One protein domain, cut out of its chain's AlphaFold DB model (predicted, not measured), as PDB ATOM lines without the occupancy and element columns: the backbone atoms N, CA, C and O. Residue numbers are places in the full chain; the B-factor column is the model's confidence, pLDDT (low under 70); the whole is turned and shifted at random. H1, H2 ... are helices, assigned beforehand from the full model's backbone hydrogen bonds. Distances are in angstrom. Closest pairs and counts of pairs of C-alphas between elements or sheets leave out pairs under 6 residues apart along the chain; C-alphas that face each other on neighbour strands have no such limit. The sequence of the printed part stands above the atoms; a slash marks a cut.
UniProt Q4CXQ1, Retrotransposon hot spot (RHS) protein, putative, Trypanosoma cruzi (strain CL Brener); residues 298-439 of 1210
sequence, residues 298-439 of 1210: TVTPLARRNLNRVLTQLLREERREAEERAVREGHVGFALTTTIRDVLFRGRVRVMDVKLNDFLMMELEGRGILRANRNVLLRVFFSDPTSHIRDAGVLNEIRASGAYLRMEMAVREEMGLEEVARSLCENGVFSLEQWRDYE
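What this domain is: This is residues 298 to 439 of the 1210 residues of the protein "Retrotransposon hot spot (RHS) protein, putative" of Trypanosoma cruzi (strain CL Brener) (UniProt Q4CXQ1). One long helix, H1, makes a long edge of a loose, lengthwise body, and H3 packs crosswise on it; the second long helix, H7, runs lengthwise on the far side of H3, staggered toward the other end. H4 packs on H7 near its midpoint, at residues 411 to 415, and H2 on residues 414 to 424; H6 comes close to the beginning of H7, at Tyr 404, H5 meets H6 at a corner and stays apart from H7, and H8 lies at the far end of the length, near H2. The printed part has 142 residues with eight named helices, H1 to H8 in order along the chain, and no named strand: the class is all helix. It is loose, with a radius of gyration of the C-alphas of 18.5 A, and spans 61 by 31 by 22 A.

Where its parts are: H1, residues 301 to 329, is 41.4 A long, from C-alpha 301 at (105.247, 131.735, 194.191). H7, residues 402 to 426, is 36.2 A long, and its C-alpha 426 is at (153.316, 141.200, 179.413). H3 is residues 356 to 364, 11.0 A, and H6 residues 392 to 399, 10.2 A. The shorter ones are H2, 340 to 345; H4, 378 to 381; H5, 385 to 388; and H8, 432 to 437, with C-alpha 437 at (165.434, 134.654, 186.408).

How they stand to each other: H1, with residues 308 to 316 alone, touches H3, about perpendicular at 78 degrees; the closest C-alphas, Thr 312 and Met 362, are 5.2 A apart. H1 and H7 are apart. H3 is close to but not clearly touching H7, C-alphas of Glu 363 and Ala 403 being closest at 6.5 A. H7, with residues 411 to 415 alone, touches H4, closest C-alphas Val 411 and Arg 379 at 6.3 A. With residues 414 to 424 alone it touches H2, opposite ways at a shallow tilt of 7 degrees, closest C-alphas Ala 421 and Arg 341 at 5.7 A. H5 and H6 only just touch, only at the corner, with 3 pairs of C-alphas within 8 A, the closest being Thr 386 and Ala 392 at 7.7 A. H8 touches no helix but is near H2, the closest C-alphas, Leu 432 and Ile 340, being 6.3 A apart. Every O i to N i+4 pair is within hydrogen-bond range in H1, H2, H3, H6 and H7; H8 has 1 of 2, and H4 and H5 are too short for such a pair.

The domain as a whole: The C-alphas of Thr 300 and Asp 437, the two farthest apart, are 62.3 A apart, and the outline is only just elongated. The printed part has no cut. The link from H3 to H4, residues 365 to 377, is long. The mean pLDDT of the printed part is 83.5; residues 326, 328 to 333 and 347 are under 70.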
ATOM      1  N   THR A 298     107.262 136.345 186.966       82.70
ATOM      2  CA  THR A 298     105.913 136.119 186.409       82.70
ATOM      3  C   THR A 298     105.302 134.775 186.816       82.70
ATOM      4  O   THR A 298     104.113 134.544 186.599       82.70
ATOM      5  N   VAL A 299     106.092 133.873 187.406       86.14
ATOM      6  CA  VAL A 299     105.657 132.537 187.838       86.14
ATOM      7  C   VAL A 299     105.082 132.575 189.253       86.14
ATOM      8  O   VAL A 299     105.615 133.244 190.142       86.14
ATOM      9  N   THR A 300     104.017 131.801 189.491       86.31
ATOM     10  CA  THR A 300     103.363 131.734 190.806       86.31
ATOM     11  C   THR A 300     104.359 131.352 191.919       86.31
ATOM     12  O   THR A 300     105.230 130.497 191.707       86.31
ATOM     13  N   PRO A 301     104.248 131.931 193.136       84.98
ATOM     14  CA  PRO A 301     105.247 131.735 194.191       84.98
ATOM     15  C   PRO A 301     105.509 130.268 194.556       84.98
ATOM     16  O   PRO A 301     106.646 129.911 194.864       84.98
ATOM     17  N   LEU A 302     104.480 129.414 194.494       82.84
ATOM     18  CA  LEU A 302     104.581 127.983 194.786       82.84
ATOM     19  C   LEU A 302     105.418 127.239 193.734       82.84
ATOM     20  O   LEU A 302     106.373 126.546 194.086       82.84
ATOM     21  N   ALA A 303     105.097 127.414 192.450       86.51
ATOM     22  CA  ALA A 303     105.817 126.763 191.359       86.51
ATOM     23  C   ALA A 303     107.274 127.249 191.290       86.51
ATOM     24  O   ALA A 303     108.198 126.437 191.240       86.51
ATOM     25  N   ARG A 304     107.487 128.566 191.420       88.05
ATOM     26  CA  ARG A 304     108.821 129.178 191.497       88.05
ATOM     27  C   ARG A 304     109.655 128.607 192.645       88.05
ATOM     28  O   ARG A 304     110.825 128.294 192.445       88.05
ATOM     29  N   ARG A 305     109.066 128.441 193.837       85.39
ATOM     30  CA  ARG A 305     109.745 127.849 195.002       85.39
ATOM     31  C   ARG A 305     110.158 126.400 194.743       85.39
ATOM     32  O   ARG A 305     111.271 126.028 195.103       85.39
ATOM     33  N   ASN A 306     109.296 125.598 194.118       86.65
ATOM     34  CA  ASN A 306     109.602 124.201 193.806       86.65
ATOM     35  C   ASN A 306     110.760 124.086 192.804       86.65
ATOM     36  O   ASN A 306     111.725 123.373 193.084       86.65
ATOM     37  N   LEU A 307     110.703 124.839 191.700       89.66
ATOM     38  CA  LEU A 307     111.744 124.855 190.666       89.66
ATOM     39  C   LEU A 307     113.084 125.388 191.205       89.66
ATOM     40  O   LEU A 307     114.116 124.736 191.042       89.66
ATOM     41  N   ASN A 308     113.078 126.523 191.918       88.80
ATOM     42  CA  ASN A 308     114.297 127.093 192.504       88.80
ATOM     43  C   ASN A 308     114.925 126.170 193.553       88.80
ATOM     44  O   ASN A 308     116.148 126.062 193.588       88.80
ATOM     45  N   ARG A 309     114.128 125.482 194.389       86.48
ATOM     46  CA  ARG A 309     114.654 124.543 195.397       86.48
ATOM     47  C   ARG A 309     115.470 123.427 194.747       86.48
ATOM     48  O   ARG A 309     116.570 123.148 195.215       86.48
ATOM     49  N   VAL A 310     114.944 122.820 193.683       87.53
ATOM     50  CA  VAL A 310     115.627 121.733 192.966       87.53
ATOM     51  C   VAL A 310     116.877 122.255 192.259       87.53
ATOM     52  O   VAL A 310     117.958 121.707 192.453       87.53
ATOM     53  N   LEU A 311     116.774 123.365 191.523       88.43
ATOM     54  CA  LEU A 311     117.928 123.954 190.842       88.43
ATOM     55  C   LEU A 311     119.037 124.377 191.828       88.43
ATOM     56  O   LEU A 311     120.213 124.157 191.565       88.43
ATOM     57  N   THR A 312     118.678 124.919 192.994       87.17
ATOM     58  CA  THR A 312     119.632 125.270 194.064       87.17
ATOM     59  C   THR A 312     120.379 124.044 194.594       87.17
ATOM     60  O   THR A 312     121.556 124.155 194.934       87.17
ATOM     61  N   GLN A 313     119.728 122.877 194.666       85.33
ATOM     62  CA  GLN A 313     120.393 121.624 195.040       85.33
ATOM     63  C   GLN A 313     121.391 121.189 193.958       85.33
ATOM     64  O   GLN A 313     122.546 120.940 194.292       85.33
ATOM     65  N   LEU A 314     120.989 121.197 192.682       87.49
ATOM     66  CA  LEU A 314     121.862 120.829 191.558       87.49
ATOM     67  C   LEU A 314     123.108 121.726 191.464       87.49
ATOM     68  O   LEU A 314     124.222 121.220 191.395       87.49
ATOM     69  N   LEU A 315     122.947 123.051 191.546       85.93
ATOM     70  CA  LEU A 315     124.072 123.997 191.471       85.93
ATOM     71  C   LEU A 315     125.045 123.872 192.655       85.93
ATOM     72  O   LEU A 315     126.248 124.080 192.498       85.93
ATOM     73  N   ARG A 316     124.548 123.524 193.851       84.13
ATOM     74  CA  ARG A 316     125.409 123.252 195.015       84.13
ATOM     75  C   ARG A 316     126.201 121.956 194.844       84.13
ATOM     76  O   ARG A 316     127.346 121.908 195.289       84.13
ATOM     77  N   GLU A 317     125.626 120.956 194.182       83.84
ATOM     78  CA  GLU A 317     126.311 119.708 193.838       83.84
ATOM     79  C   GLU A 317     127.407 119.953 192.784       83.84
ATOM     80  O   GLU A 317     128.570 119.650 193.054       83.84
ATOM     81  N   GLU A 318     127.084 120.637 191.670       83.29
ATOM     82  CA  GLU A 318     128.057 121.071 190.640       83.29
ATOM     83  C   GLU A 318     129.255 121.804 191.269       83.29
ATOM     84  O   GLU A 318     130.419 121.558 190.932       83.29
ATOM     85  N   ARG A 319     128.971 122.707 192.218       81.70
ATOM     86  CA  ARG A 319     129.993 123.465 192.941       81.70
ATOM     87  C   ARG A 319     130.844 122.574 193.849       81.70
ATOM     88  O   ARG A 319     132.066 122.722 193.827       81.70
ATOM     89  N   ARG A 320     130.246 121.655 194.619       83.39
ATOM     90  CA  ARG A 320     130.997 120.738 195.497       83.39
ATOM     91  C   ARG A 320     131.958 119.871 194.685       83.39
ATOM     92  O   ARG A 320     133.126 119.754 195.041       83.39
ATOM     93  N   GLU A 321     131.505 119.329 193.558       80.60
ATOM     94  CA  GLU A 321     132.348 118.525 192.668       80.60
ATOM     95  C   GLU A 321     133.512 119.319 192.059       80.60
ATOM     96  O   GLU A 321     134.610 118.780 191.887       80.60
ATOM     97  N   ALA A 322     133.291 120.597 191.730       76.90
ATOM     98  CA  ALA A 322     134.344 121.491 191.260       76.90
ATOM     99  C   ALA A 322     135.374 121.787 192.364       76.90
ATOM    100  O   ALA A 322     136.577 121.740 192.099       76.90
ATOM    101  N   GLU A 323     134.920 122.031 193.597       75.03
ATOM    102  CA  GLU A 323     135.789 122.243 194.763       75.03
ATOM    103  C   GLU A 323     136.621 120.980 195.063       75.03
ATOM    104  O   GLU A 323     137.841 121.064 195.219       75.03
ATOM    105  N   GLU A 324     136.018 119.790 195.014       72.60
ATOM    106  CA  GLU A 324     136.739 118.519 195.145       72.60
ATOM    107  C   GLU A 324     137.747 118.264 194.008       72.60
ATOM    108  O   GLU A 324     138.843 117.754 194.262       72.60
ATOM    109  N   ARG A 325     137.413 118.601 192.752       72.75
ATOM    110  CA  ARG A 325     138.355 118.510 191.618       72.75
ATOM    111  C   ARG A 325     139.562 119.424 191.825       72.75
ATOM    112  O   ARG A 325     140.687 118.935 191.739       72.75
ATOM    113  N   ALA A 326     139.347 120.682 192.209       68.76
ATOM    114  CA  ALA A 326     140.430 121.623 192.495       68.76
ATOM    115  C   ALA A 326     141.344 121.134 193.640       68.76
ATOM    116  O   ALA A 326     142.569 121.260 193.557       68.76
ATOM    117  N   VAL A 327     140.781 120.517 194.688       70.53
ATOM    118  CA  VAL A 327     141.566 119.891 195.770       70.53
ATOM    119  C   VAL A 327     142.390 118.705 195.257       70.53
ATOM    120  O   VAL A 327     143.573 118.606 195.588       70.53
ATOM    121  N   ARG A 328     141.815 117.822 194.426       63.38
ATOM    122  CA  ARG A 328     142.538 116.684 193.822       63.38
ATOM    123  C   ARG A 328     143.693 117.157 192.927       63.38
ATOM    124  O   ARG A 328     144.814 116.680 193.088       63.38
ATOM    125  N   GLU A 329     143.464 118.150 192.071       61.65
ATOM    126  CA  GLU A 329     144.493 118.768 191.213       61.65
ATOM    127  C   GLU A 329     145.601 119.467 192.018       61.65
ATOM    128  O   GLU A 329     146.771 119.445 191.631       61.65
ATOM    129  N   GLY A 330     145.267 120.016 193.192       57.74
ATOM    130  CA  GLY A 330     146.227 120.639 194.106       57.74
ATOM    131  C   GLY A 330     147.395 119.737 194.535       57.74
ATOM    132  O   GLY A 330     148.457 120.263 194.877       57.74
ATOM    133  N   HIS A 331     147.225 118.410 194.467       54.86
ATOM    134  CA  HIS A 331     148.213 117.403 194.874       54.86
ATOM    135  C   HIS A 331     149.237 117.024 193.784       54.86
ATOM    136  O   HIS A 331     150.200 116.319 194.080       54.86
ATOM    137  N   VAL A 332     149.070 117.466 192.531       56.54
ATOM    138  CA  VAL A 332     150.023 117.168 191.442       56.54
ATOM    139  C   VAL A 332     151.312 117.971 191.642       56.54
ATOM    140  O   VAL A 332     151.239 119.172 191.872       56.54
ATOM    141  N   GLY A 333     152.502 117.375 191.540       64.60
ATOM    142  CA  GLY A 333     153.768 118.116 191.688       64.60
ATOM    143  C   GLY A 333     153.863 119.356 190.778       64.60
ATOM    144  O   GLY A 333     153.329 119.366 189.669       64.60
ATOM    145  N   PHE A 334     154.508 120.423 191.255       74.95
ATOM    146  CA  PHE A 334     154.906 121.542 190.394       74.95
ATOM    147  C   PHE A 334     156.162 121.174 189.590       74.95
ATOM    148  O   PHE A 334     156.919 120.293 189.988       74.95
ATOM    149  N   ALA A 335     156.408 121.884 188.491       83.40
ATOM    150  CA  ALA A 335     157.667 121.854 187.750       83.40
ATOM    151  C   ALA A 335     158.053 123.284 187.340       83.40
ATOM    152  O   ALA A 335     157.200 124.171 187.316       83.40
ATOM    153  N   LEU A 336     159.310 123.520 186.949       83.69
ATOM    154  CA  LEU A 336     159.732 124.831 186.423       83.69
ATOM    155  C   LEU A 336     158.927 125.262 185.177       83.69
ATOM    156  O   LEU A 336     158.740 126.453 184.936       83.69
ATOM    157  N   THR A 337     158.382 124.300 184.431       85.93
ATOM    158  CA  THR A 337     157.502 124.518 183.274       85.93
ATOM    159  C   THR A 337     156.051 124.865 183.632       85.93
ATOM    160  O   THR A 337     155.294 125.228 182.734       85.93
ATOM    161  N   THR A 338     155.627 124.776 184.901       87.84
ATOM    162  CA  THR A 338     154.255 125.138 185.301       87.84
ATOM    163  C   THR A 338     154.005 126.635 185.095       87.84
ATOM    164  O   THR A 338     154.872 127.460 185.406       87.84
ATOM    165  N   THR A 339     152.825 126.995 184.578       89.87
ATOM    166  CA  THR A 339     152.518 128.394 184.255       89.87
ATOM    167  C   THR A 339     152.259 129.229 185.507       89.87
ATOM    168  O   THR A 339     151.758 128.733 186.518       89.87
ATOM    169  N   ILE A 340     152.548 130.530 185.435       89.35
ATOM    170  CA  ILE A 340     152.268 131.485 186.520       89.35
ATOM    171  C   ILE A 340     150.786 131.469 186.909       89.35
ATOM    172  O   ILE A 340     150.469 131.496 188.098       89.35
ATOM    173  N   ARG A 341     149.877 131.366 185.928       86.48
ATOM    174  CA  ARG A 341     148.434 131.283 186.188       86.48
ATOM    175  C   ARG A 341     148.103 130.037 187.016       86.48
ATOM    176  O   ARG A 341     147.456 130.163 188.052       86.48
ATOM    177  N   ASP A 342     148.608 128.865 186.638       83.69
ATOM    178  CA  ASP A 342     148.330 127.624 187.375       83.69
ATOM    179  C   ASP A 342     148.855 127.683 188.818       83.69
ATOM    180  O   ASP A 342     148.199 127.190 189.732       83.69
ATOM    181  N   VAL A 343     150.005 128.325 189.059       85.88
ATOM    182  CA  VAL A 343     150.551 128.500 190.418       85.88
ATOM    183  C   VAL A 343     149.695 129.445 191.267       85.88
ATOM    184  O   VAL A 343     149.495 129.178 192.454       85.88
ATOM    185  N   LEU A 344     149.184 130.536 190.687       86.20
ATOM    186  CA  LEU A 344     148.374 131.524 191.410       86.20
ATOM    187  C   LEU A 344     146.943 131.035 191.700       86.20
ATOM    188  O   LEU A 344     146.395 131.388 192.744       86.20
ATOM    189  N   PHE A 345     146.361 130.206 190.825       80.16
ATOM    190  CA  PHE A 345     144.981 129.707 190.952       80.16
ATOM    191  C   PHE A 345     144.852 128.266 191.478       80.16
ATOM    192  O   PHE A 345     143.732 127.806 191.702       80.16
ATOM    193  N   ARG A 346     145.954 127.538 191.712       74.19
ATOM    194  CA  ARG A 346     145.904 126.139 192.175       74.19
ATOM    195  C   ARG A 346     145.031 125.958 193.421       74.19
ATOM    196  O   ARG A 346     145.197 126.652 194.424       74.19
ATOM    197  N   GLY A 347     144.182 124.928 193.389       62.34
ATOM    198  CA  GLY A 347     143.343 124.538 194.523       62.34
ATOM    199  C   GLY A 347     142.149 125.463 194.757       62.34
ATOM    200  O   GLY A 347     141.483 125.333 195.781       62.34
ATOM    201  N   ARG A 348     141.879 126.394 193.834       70.16
ATOM    202  CA  ARG A 348     140.738 127.311 193.872       70.16
ATOM    203  C   ARG A 348     139.813 127.030 192.691       70.16
ATOM    204  O   ARG A 348     140.268 126.914 191.556       70.16
ATOM    205  N   VAL A 349     138.511 126.967 192.950       70.54
ATOM    206  CA  VAL A 349     137.498 127.085 191.894       70.54
ATOM    207  C   VAL A 349     137.394 128.561 191.541       70.54
ATOM    208  O   VAL A 349     137.158 129.359 192.442       70.54
ATOM    209  N   ARG A 350     137.562 128.918 190.259       81.04
ATOM    210  CA  ARG A 350     137.535 130.319 189.808       81.04
ATOM    211  C   ARG A 350     136.138 130.919 189.969       81.04
ATOM    212  O   ARG A 350     135.298 130.804 189.075       81.04
ATOM    213  N   VAL A 351     135.877 131.571 191.099       84.38
ATOM    214  CA  VAL A 351     134.569 132.180 191.385       84.38
ATOM    215  C   VAL A 351     134.262 133.358 190.455       84.38
ATOM    216  O   VAL A 351     133.100 133.622 190.155       84.38
ATOM    217  N   MET A 352     135.286 134.014 189.907       84.71
ATOM    218  CA  MET A 352     135.161 135.081 188.909       84.71
ATOM    219  C   MET A 352     134.532 134.639 187.569       84.71
ATOM    220  O   MET A 352     134.110 135.501 186.787       84.71
ATOM    221  N   ASP A 353     134.484 133.326 187.306       85.91
ATOM    222  CA  ASP A 353     133.852 132.681 186.142       85.91
ATOM    223  C   ASP A 353     132.430 132.148 186.434       85.91
ATOM    224  O   ASP A 353     131.780 131.608 185.542       85.91
ATOM    225  N   VAL A 354     131.904 132.314 187.652       87.04
ATOM    226  CA  VAL A 354     130.510 131.957 187.971       87.04
ATOM    227  C   VAL A 354     129.555 132.988 187.348       87.04
ATOM    228  O   VAL A 354     129.844 134.187 187.340       87.04
ATOM    229  N   LYS A 355     128.405 132.543 186.826       89.38
ATOM    230  CA  LYS A 355     127.315 133.421 186.357       89.38
ATOM    231  C   LYS A 355     126.589 134.073 187.543       89.38
ATOM    232  O   LYS A 355     126.322 133.418 188.551       89.38
ATOM    233  N   LEU A 356     126.174 135.333 187.401       89.12
ATOM    234  CA  LEU A 356     125.402 136.064 188.412       89.12
ATOM    235  C   LEU A 356     124.131 135.308 188.827       89.12
ATOM    236  O   LEU A 356     123.875 135.173 190.021       89.12
ATOM    237  N   ASN A 357     123.370 134.763 187.872       87.88
ATOM    238  CA  ASN A 357     122.155 134.006 188.183       87.88
ATOM    239  C   ASN A 357     122.445 132.755 189.025       87.88
ATOM    240  O   ASN A 357     121.658 132.444 189.915       87.88
ATOM    241  N   ASP A 358     123.571 132.073 188.804       87.15
ATOM    242  CA  ASP A 358     123.939 130.878 189.571       87.15
ATOM    243  C   ASP A 358     124.292 131.247 191.019       87.15
ATOM    244  O   ASP A 358     123.830 130.597 191.957       87.15
ATOM    245  N   PHE A 359     125.037 132.342 191.219       88.05
ATOM    246  CA  PHE A 359     125.309 132.902 192.548       88.05
ATOM    247  C   PHE A 359     124.015 133.291 193.284       88.05
ATOM    248  O   PHE A 359     123.803 132.872 194.424       88.05
ATOM    249  N   LEU A 360     123.120 134.035 192.623       87.91
ATOM    250  CA  LEU A 360     121.830 134.433 193.196       87.91
ATOM    251  C   LEU A 360     120.930 133.218 193.484       87.91
ATOM    252  O   LEU A 360     120.210 133.217 194.481       87.91
ATOM    253  N   MET A 361     120.981 132.166 192.662       86.95
ATOM    254  CA  MET A 361     120.250 130.918 192.897       86.95
ATOM    255  C   MET A 361     120.803 130.161 194.114       86.95
ATOM    256  O   MET A 361     120.042 129.821 195.017       86.95
ATOM    257  N   MET A 362     122.122 129.958 194.182       85.76
ATOM    258  CA  MET A 362     122.778 129.193 195.251       85.76
ATOM    259  C   MET A 362     122.702 129.858 196.628       85.76
ATOM    260  O   MET A 362     122.462 129.165 197.622       85.76
ATOM    261  N   GLU A 363     122.939 131.169 196.706       85.61
ATOM    262  CA  GLU A 363     123.102 131.893 197.978       85.61
ATOM    263  C   GLU A 363     121.838 132.674 198.386       85.61
ATOM    264  O   GLU A 363     121.636 132.923 199.573       85.61
ATOM    265  N   LEU A 364     120.967 133.045 197.432       84.33
ATOM    266  CA  LEU A 364     119.785 133.896 197.666       84.33
ATOM    267  C   LEU A 364     118.455 133.297 197.155       84.33
ATOM    268  O   LEU A 364     117.431 133.986 197.170       84.33
ATOM    269  N   GLU A 365     118.435 132.015 196.770       77.40
ATOM    270  CA  GLU A 365     117.257 131.268 196.272       77.40
ATOM    271  C   GLU A 365     116.611 131.877 195.009       77.40
ATOM    272  O   GLU A 365     115.410 131.745 194.756       77.40
ATOM    273  N   GLY A 366     117.416 132.578 194.207       77.04
ATOM    274  CA  GLY A 366     117.006 133.249 192.974       77.04
ATOM    275  C   GLY A 366     116.433 134.654 193.180       77.04
ATOM    276  O   GLY A 366     115.979 135.268 192.214       77.04
ATOM    277  N   ARG A 367     116.463 135.197 194.407       75.80
ATOM    278  CA  ARG A 367     116.145 136.616 194.648       75.80
ATOM    279  C   ARG A 367     117.126 137.503 193.878       75.80
ATOM    280  O   ARG A 367     118.334 137.309 193.952       75.80
ATOM    281  N   GLY A 368     116.585 138.459 193.125       76.11
ATOM    282  CA  GLY A 368     117.346 139.335 192.231       76.11
ATOM    283  C   GLY A 368     117.453 138.864 190.777       76.11
ATOM    284  O   GLY A 368     117.892 139.647 189.936       76.11
ATOM    285  N   ILE A 369     117.016 137.643 190.442       77.99
ATOM    286  CA  ILE A 369     116.902 137.206 189.043       77.99
ATOM    287  C   ILE A 369     115.591 137.760 188.479       77.99
ATOM    288  O   ILE A 369     114.513 137.258 188.792       77.99
ATOM    289  N   LEU A 370     115.709 138.823 187.686       72.61
ATOM    290  CA  LEU A 370     114.608 139.578 187.090       72.61
ATOM    291  C   LEU A 370     114.948 139.895 185.634       72.61
ATOM    292  O   LEU A 370     116.104 140.182 185.332       72.61
ATOM    293  N   ARG A 371     113.936 139.999 184.770       71.12
ATOM    294  CA  ARG A 371     114.052 140.402 183.349       71.12
ATOM    295  C   ARG A 371     114.716 141.769 183.097       71.12
ATOM    296  O   ARG A 371     115.096 142.087 181.976       71.12
ATOM    297  N   ALA A 372     114.840 142.608 184.124       70.58
ATOM    298  CA  ALA A 372     115.557 143.883 184.042       70.58
ATOM    299  C   ALA A 372     117.079 143.759 184.271       70.58
ATOM    300  O   ALA A 372     117.814 144.711 183.985       70.58
ATOM    301  N   ASN A 373     117.541 142.620 184.797       79.82
ATOM    302  CA  ASN A 373     118.906 142.400 185.265       79.82
ATOM    303  C   ASN A 373     119.672 141.488 184.300       79.82
ATOM    304  O   ASN A 373     119.104 140.571 183.719       79.82
ATOM    305  N   ARG A 374     120.977 141.722 184.124       79.22
ATOM    306  CA  ARG A 374     121.795 140.976 183.149       79.22
ATOM    307  C   ARG A 374     122.563 139.833 183.801       79.22
ATOM    308  O   ARG A 374     123.400 140.083 184.667       79.22
ATOM    309  N   ASN A 375     122.374 138.609 183.308       85.70
ATOM    310  CA  ASN A 375     123.189 137.467 183.716       85.70
ATOM    311  C   ASN A 375     124.610 137.566 183.128       85.70
ATOM    312  O   ASN A 375     124.837 137.255 181.959       85.70
ATOM    313  N   VAL A 376     125.568 138.025 183.932       88.43
ATOM    314  CA  VAL A 376     126.982 138.173 183.548       88.43
ATOM    315  C   VAL A 376     127.891 137.386 184.488       88.43
ATOM    316  O   VAL A 376     127.481 137.004 185.580       88.43
ATOM    317  N   LEU A 377     129.140 137.156 184.082       91.10
ATOM    318  CA  LEU A 377     130.152 136.549 184.952       91.10
ATOM    319  C   LEU A 377     130.463 137.476 186.134       91.10
ATOM    320  O   LEU A 377     130.490 138.700 185.963       91.10
ATOM    321  N   LEU A 378     130.740 136.917 187.315       90.95
ATOM    322  CA  LEU A 378     130.889 137.707 188.540       90.95
ATOM    323  C   LEU A 378     131.989 138.779 188.456       90.95
ATOM    324  O   LEU A 378     131.804 139.852 189.025       90.95
ATOM    325  N   ARG A 379     133.073 138.570 187.689       89.90
ATOM    326  CA  ARG A 379     134.067 139.638 187.423       89.90
ATOM    327  C   ARG A 379     133.458 140.903 186.809       89.90
ATOM    328  O   ARG A 379     133.849 142.015 187.151       89.90
ATOM    329  N   VAL A 380     132.494 140.734 185.902       90.48
ATOM    330  CA  VAL A 380     131.825 141.840 185.208       90.48
ATOM    331  C   VAL A 380     130.829 142.484 186.169       90.48
ATOM    332  O   VAL A 380     130.849 143.697 186.353       90.48
ATOM    333  N   PHE A 381     130.054 141.657 186.883       91.37
ATOM    334  CA  PHE A 381     129.107 142.121 187.893       91.37
ATOM    335  C   PHE A 381     129.763 142.983 188.980       91.37
ATOM    336  O   PHE A 381     129.316 144.099 189.213       91.37
ATOM    337  N   PHE A 382     130.838 142.511 189.620       90.02
ATOM    338  CA  PHE A 382     131.509 143.254 190.696       90.02
ATOM    339  C   PHE A 382     132.349 144.454 190.217       90.02
ATOM    340  O   PHE A 382     132.823 145.219 191.061       90.02
ATOM    341  N   SER A 383     132.507 144.647 188.901       87.35
ATOM    342  CA  SER A 383     133.099 145.863 188.326       87.35
ATOM    343  C   SER A 383     132.103 147.032 188.314       87.35
ATOM    344  O   SER A 383     132.466 148.141 188.698       87.35
ATOM    345  N   ASP A 384     130.840 146.789 187.940       88.49
ATOM    346  CA  ASP A 384     129.746 147.773 188.023       88.49
ATOM    347  C   ASP A 384     128.402 147.078 188.326       88.49
ATOM    348  O   ASP A 384     127.607 146.819 187.411       88.49
ATOM    349  N   PRO A 385     128.100 146.793 189.611       88.08
ATOM    350  CA  PRO A 385     126.862 146.110 189.992       88.08
ATOM    351  C   PRO A 385     125.596 146.863 189.562       88.08
ATOM    352  O   PRO A 385     124.574 146.245 189.270       88.08
ATOM    353  N   THR A 386     125.670 148.195 189.498       86.49
ATOM    354  CA  THR A 386     124.569 149.099 189.139       86.49
ATOM    355  C   THR A 386     124.187 149.044 187.659       86.49
ATOM    356  O   THR A 386     123.019 149.243 187.322       86.49
ATOM    357  N   SER A 387     125.121 148.713 186.763       85.67
ATOM    358  CA  SER A 387     124.811 148.483 185.343       85.67
ATOM    359  C   SER A 387     124.045 147.175 185.085       85.67
ATOM    360  O   SER A 387     123.322 147.059 184.087       85.67
ATOM    361  N   HIS A 388     124.189 146.197 185.987       85.45
ATOM    362  CA  HIS A 388     123.656 144.839 185.851       85.45
ATOM    363  C   HIS A 388     122.403 144.583 186.691       85.45
ATOM    364  O   HIS A 388     121.565 143.789 186.264       85.45
ATOM    365  N   ILE A 389     122.255 145.258 187.836       83.83
ATOM    366  CA  ILE A 389     121.045 145.281 188.663       83.83
ATOM    367  C   ILE A 389     120.623 146.742 188.829       83.83
ATOM    368  O   ILE A 389     121.224 147.494 189.595       83.83
ATOM    369  N   ARG A 390     119.594 147.145 188.075       79.49
ATOM    370  CA  ARG A 390     119.142 148.547 187.999       79.49
ATOM    371  C   ARG A 390     118.264 148.971 189.173       79.49
ATOM    372  O   ARG A 390     118.181 150.157 189.476       79.49
ATOM    373  N   ASP A 391     117.586 148.016 189.804       82.01
ATOM    374  CA  ASP A 391     116.763 148.274 190.980       82.01
ATOM    375  C   ASP A 391     117.661 148.428 192.217       82.01
ATOM    376  O   ASP A 391     118.306 147.479 192.675       82.01
ATOM    377  N   ALA A 392     117.712 149.649 192.750       83.91
ATOM    378  CA  ALA A 392     118.538 149.983 193.904       83.91
ATOM    379  C   ALA A 392     118.066 149.303 195.203       83.91
ATOM    380  O   ALA A 392     118.892 149.043 196.076       83.91
ATOM    381  N   GLY A 393     116.771 148.997 195.341       85.28
ATOM    382  CA  GLY A 393     116.236 148.251 196.481       85.28
ATOM    383  C   GLY A 393     116.736 146.811 196.463       85.28
ATOM    384  O   GLY A 393     117.397 146.377 197.407       85.28
ATOM    385  N   VAL A 394     116.540 146.121 195.339       82.66
ATOM    386  CA  VAL A 394     117.013 144.742 195.121       82.66
ATOM    387  C   VAL A 394     118.533 144.641 195.288       82.66
ATOM    388  O   VAL A 394     119.024 143.730 195.956       82.66
ATOM    389  N   LEU A 395     119.303 145.588 194.738       86.09
ATOM    390  CA  LEU A 395     120.760 145.598 194.898       86.09
ATOM    391  C   LEU A 395     121.187 145.812 196.361       86.09
ATOM    392  O   LEU A 395     122.154 145.193 196.809       86.09
ATOM    393  N   ASN A 396     120.476 146.649 197.121       86.56
ATOM    394  CA  ASN A 396     120.759 146.867 198.540       86.56
ATOM    395  C   ASN A 396     120.399 145.645 199.403       86.56
ATOM    396  O   ASN A 396     121.166 145.310 200.307       86.56
ATOM    397  N   GLU A 397     119.312 144.930 199.100       84.09
ATOM    398  CA  GLU A 397     118.985 143.647 199.747       84.09
ATOM    399  C   GLU A 397     120.066 142.585 199.493       84.09
ATOM    400  O   GLU A 397     120.517 141.916 200.423       84.09
ATOM    401  N   ILE A 398     120.540 142.467 198.247       85.00
ATOM    402  CA  ILE A 398     121.629 141.549 197.880       85.00
ATOM    403  C   ILE A 398     122.919 141.917 198.633       85.00
ATOM    404  O   ILE A 398     123.564 141.038 199.212       85.00
ATOM    405  N   ARG A 399     123.276 143.209 198.680       87.75
ATOM    406  CA  ARG A 399     124.453 143.730 199.406       87.75
ATOM    407  C   ARG A 399     124.385 143.522 200.918       87.75
ATOM    408  O   ARG A 399     125.428 143.342 201.540       87.75
ATOM    409  N   ALA A 400     123.189 143.514 201.506       85.94
ATOM    410  CA  ALA A 400     122.996 143.212 202.925       85.94
ATOM    411  C   ALA A 400     123.282 141.734 203.270       85.94
ATOM    412  O   ALA A 400     123.416 141.389 204.446       85.94
ATOM    413  N   SER A 401     123.403 140.849 202.273       84.24
ATOM    414  CA  SER A 401     123.767 139.453 202.502       84.24
ATOM    415  C   SER A 401     125.266 139.280 202.779       84.24
ATOM    416  O   SER A 401     126.133 139.756 202.043       84.24
ATOM    417  N   GLY A 402     125.600 138.478 203.795       85.66
ATOM    418  CA  GLY A 402     126.992 138.078 204.042       85.66
ATOM    419  C   GLY A 402     127.606 137.254 202.896       85.66
ATOM    420  O   GLY A 402     128.827 137.149 202.813       85.66
ATOM    421  N   ALA A 403     126.782 136.681 202.012       86.02
ATOM    422  CA  ALA A 403     127.231 135.978 200.812       86.02
ATOM    423  C   ALA A 403     127.819 136.934 199.766       86.02
ATOM    424  O   ALA A 403     128.895 136.651 199.240       86.02
ATOM    425  N   TYR A 404     127.172 138.082 199.523       88.66
ATOM    426  CA  TYR A 404     127.676 139.111 198.610       88.66
ATOM    427  C   TYR A 404     129.068 139.590 199.030       88.66
ATOM    428  O   TYR A 404     129.979 139.556 198.214       88.66
ATOM    429  N   LEU A 405     129.269 139.939 200.307       86.39
ATOM    430  CA  LEU A 405     130.568 140.426 200.797       86.39
ATOM    431  C   LEU A 405     131.687 139.382 200.662       86.39
ATOM    432  O   LEU A 405     132.786 139.712 200.220       86.39
ATOM    433  N   ARG A 406     131.422 138.109 200.999       87.74
ATOM    434  CA  ARG A 406     132.404 137.023 200.806       87.74
ATOM    435  C   ARG A 406     132.768 136.851 199.332       87.74
ATOM    436  O   ARG A 406     133.944 136.705 199.013       87.74
ATOM    437  N   MET A 407     131.768 136.872 198.453       88.95
ATOM    438  CA  MET A 407     131.963 136.662 197.022       88.95
ATOM    439  C   MET A 407     132.647 137.861 196.349       88.95
ATOM    440  O   MET A 407     133.544 137.668 195.538       88.95
ATOM    441  N   GLU A 408     132.304 139.092 196.737       90.67
ATOM    442  CA  GLU A 408     132.960 140.319 196.272       90.67
ATOM    443  C   GLU A 408     134.450 140.323 196.635       90.67
ATOM    444  O   GLU A 408     135.288 140.623 195.784       90.67
ATOM    445  N   MET A 409     134.799 139.947 197.874       87.60
ATOM    446  CA  MET A 409     136.198 139.818 198.296       87.60
ATOM    447  C   MET A 409     136.938 138.743 197.494       87.60
ATOM    448  O   MET A 409     138.020 139.019 196.983       87.60
ATOM    449  N   ALA A 410     136.352 137.550 197.339       87.79
ATOM    450  CA  ALA A 410     136.975 136.451 196.602       87.79
ATOM    451  C   ALA A 410     137.188 136.796 195.116       87.79
ATOM    452  O   ALA A 410     138.282 136.605 194.590       87.79
ATOM    453  N   VAL A 411     136.187 137.384 194.452       87.57
ATOM    454  CA  VAL A 411     136.296 137.799 193.046       87.57
ATOM    455  C   VAL A 411     137.282 138.961 192.884       87.57
ATOM    456  O   VAL A 411     138.032 138.971 191.913       87.57
ATOM    457  N   ARG A 412     137.359 139.915 193.825       88.73
ATOM    458  CA  ARG A 412     138.402 140.961 193.800       88.73
ATOM    459  C   ARG A 412     139.808 140.401 194.008       88.73
ATOM    460  O   ARG A 412     140.726 140.856 193.330       88.73
ATOM    461  N   GLU A 413     139.983 139.415 194.888       85.46
ATOM    462  CA  GLU A 413     141.267 138.723 195.057       85.46
ATOM    463  C   GLU A 413     141.670 137.999 193.761       85.46
ATOM    464  O   GLU A 413     142.783 138.190 193.276       85.46
ATOM    465  N   GLU A 414     140.757 137.240 193.146       85.68
ATOM    466  CA  GLU A 414     141.007 136.551 191.871       85.68
ATOM    467  C   GLU A 414     141.297 137.513 190.713       85.68
ATOM    468  O   GLU A 414     142.237 137.278 189.955       85.68
ATOM    469  N   MET A 415     140.560 138.622 190.590       85.99
ATOM    470  CA  MET A 415     140.833 139.641 189.568       85.99
ATOM    471  C   MET A 415     142.218 140.277 189.749       85.99
ATOM    472  O   MET A 415     142.922 140.471 188.759       85.99
ATOM    473  N   GLY A 416     142.640 140.537 190.992       87.45
ATOM    474  CA  GLY A 416     143.991 141.020 191.290       87.45
ATOM    475  C   GLY A 416     145.083 139.991 190.972       87.45
ATOM    476  O   GLY A 416     146.148 140.355 190.477       87.45
ATOM    477  N   LEU A 417     144.825 138.697 191.193       86.46
ATOM    478  CA  LEU A 417     145.744 137.621 190.798       86.46
ATOM    479  C   LEU A 417     145.824 137.452 189.272       86.46
ATOM    480  O   LEU A 417     146.918 137.255 188.747       86.46
ATOM    481  N   GLU A 418     144.707 137.579 188.550       86.47
ATOM    482  CA  GLU A 418     144.678 137.528 187.082       86.47
ATOM    483  C   GLU A 418     145.347 138.766 186.459       86.47
ATOM    484  O   GLU A 418     146.006 138.661 185.427       86.47
ATOM    485  N   GLU A 419     145.241 139.937 187.092       87.89
ATOM    486  CA  GLU A 419     145.999 141.133 186.710       87.89
ATOM    487  C   GLU A 419     147.506 140.958 186.915       87.89
ATOM    488  O   GLU A 419     148.274 141.266 186.004       87.89
ATOM    489  N   VAL A 420     147.935 140.376 188.039       89.04
ATOM    490  CA  VAL A 420     149.345 140.010 188.239       89.04
ATOM    491  C   VAL A 420     149.804 138.983 187.199       89.04
ATOM    492  O   VAL A 420     150.874 139.156 186.621       89.04
ATOM    493  N   ALA A 421     149.009 137.948 186.913       87.39
ATOM    494  CA  ALA A 421     149.341 136.948 185.897       87.39
ATOM    495  C   ALA A 421     149.485 137.575 184.500       87.39
ATOM    496  O   ALA A 421     150.430 137.265 183.778       87.39
ATOM    497  N   ARG A 422     148.584 138.494 184.130       88.41
ATOM    498  CA  ARG A 422     148.635 139.233 182.861       88.41
ATOM    499  C   ARG A 422     149.857 140.143 182.782       88.41
ATOM    500  O   ARG A 422     150.589 140.063 181.805       88.41
ATOM    501  N   SER A 423     150.112 140.936 183.823       90.34
ATOM    502  CA  SER A 423     151.275 141.825 183.895       90.34
ATOM    503  C   SER A 423     152.592 141.042 183.837       90.34
ATOM    504  O   SER A 423     153.544 141.471 183.188       90.34
ATOM    505  N   LEU A 424     152.651 139.851 184.442       91.05
ATOM    506  CA  LEU A 424     153.804 138.960 184.321       91.05
ATOM    507  C   LEU A 424     153.970 138.426 182.891       91.05
ATOM    508  O   LEU A 424     155.071 138.528 182.354       91.05
ATOM    509  N   CYS A 425     152.899 137.980 182.231       88.01
ATOM    510  CA  CYS A 425     152.934 137.595 180.813       88.01
ATOM    511  C   CYS A 425     153.371 138.753 179.890       88.01
ATOM    512  O   CYS A 425     154.167 138.538 178.980       88.01
ATOM    513  N   GLU A 426     152.903 139.981 180.136       89.22
ATOM    514  CA  GLU A 426     153.316 141.200 179.413       89.22
ATOM    515  C   GLU A 426     154.813 141.508 179.604       89.22
ATOM    516  O   GLU A 426     155.475 141.977 178.680       89.22
ATOM    517  N   ASN A 427     155.371 141.172 180.771       87.31
ATOM    518  CA  ASN A 427     156.804 141.235 181.069       87.31
ATOM    519  C   ASN A 427     157.589 139.969 180.642       87.31
ATOM    520  O   ASN A 427     158.760 139.826 180.996       87.31
ATOM    521  N   GLY A 428     156.977 139.045 179.889       87.84
ATOM    522  CA  GLY A 428     157.624 137.832 179.368       87.84
ATOM    523  C   GLY A 428     157.744 136.663 180.358       87.84
ATOM    524  O   GLY A 428     158.480 135.711 180.096       87.84
ATOM    525  N   VAL A 429     157.041 136.720 181.491       90.40
ATOM    526  CA  VAL A 429     157.064 135.711 182.559       90.40
ATOM    527  C   VAL A 429     155.802 134.845 182.498       90.40
ATOM    528  O   VAL A 429     154.765 135.177 183.071       90.40
ATOM    529  N   PHE A 430     155.901 133.712 181.807       89.73
ATOM    530  CA  PHE A 430     154.812 132.752 181.601       89.73
ATOM    531  C   PHE A 430     154.910 131.530 182.527       89.73
ATOM    532  O   PHE A 430     153.876 130.973 182.900       89.73
ATOM    533  N   SER A 431     156.123 131.128 182.931       91.63
ATOM    534  CA  SER A 431     156.400 129.958 183.783       91.63
ATOM    535  C   SER A 431     157.241 130.277 185.027       91.63
ATOM    536  O   SER A 431     157.856 131.343 185.138       91.63
ATOM    537  N   LEU A 432     157.309 129.323 185.965       89.75
ATOM    538  CA  LEU A 432     158.203 129.403 187.130       89.75
ATOM    539  C   LEU A 432     159.688 129.506 186.746       89.75
ATOM    540  O   LEU A 432     160.452 130.161 187.455       89.75
ATOM    541  N   GLU A 433     160.094 128.926 185.615       87.45
ATOM    542  CA  GLU A 433     161.446 129.073 185.071       87.45
ATOM    543  C   GLU A 433     161.783 130.532 184.737       87.45
ATOM    544  O   GLU A 433     162.849 131.028 185.093       87.45
ATOM    545  N   GLN A 434     160.857 131.251 184.103       89.20
ATOM    546  CA  GLN A 434     161.044 132.670 183.798       89.20
ATOM    547  C   GLN A 434     160.950 133.520 185.069       89.20
ATOM    548  O   GLN A 434     161.702 134.480 185.222       89.20
ATOM    549  N   TRP A 435     160.102 133.134 186.029       90.16
ATOM    550  CA  TRP A 435     160.049 133.788 187.340       90.16
ATOM    551  C   TRP A 435     161.359 133.644 188.121       90.16
ATOM    552  O   TRP A 435     161.761 134.599 188.783       90.16
ATOM    553  N   ARG A 436     162.068 132.511 188.025       85.54
ATOM    554  CA  ARG A 436     163.395 132.315 188.645       85.54
ATOM    555  C   ARG A 436     164.357 133.432 188.256       85.54
ATOM    556  O   ARG A 436     164.878 134.123 189.134       85.54
ATOM    557  N   ASP A 437     164.504 133.669 186.958       80.99
ATOM    558  CA  ASP A 437     165.434 134.654 186.408       80.99
ATOM    559  C   ASP A 437     164.869 136.096 186.347       80.99
ATOM    560  O   ASP A 437     165.644 137.037 186.198       80.99
ATOM    561  N   TYR A 438     163.558 136.309 186.545       86.01
ATOM    562  CA  TYR A 438     162.942 137.646 186.555       86.01
ATOM    563  C   TYR A 438     163.485 138.543 187.679       86.01
ATOM    564  O   TYR A 438     163.458 138.171 188.856       86.01
ATOM    565  N   GLU A 439     163.942 139.745 187.330       77.93
ATOM    566  CA  GLU A 439     164.541 140.700 188.276       77.93
ATOM    567  C   GLU A 439     163.516 141.656 188.913       77.93
ATOM    568  O   GLU A 439     163.746 142.156 190.011       77.93
TER     569      GLU A 439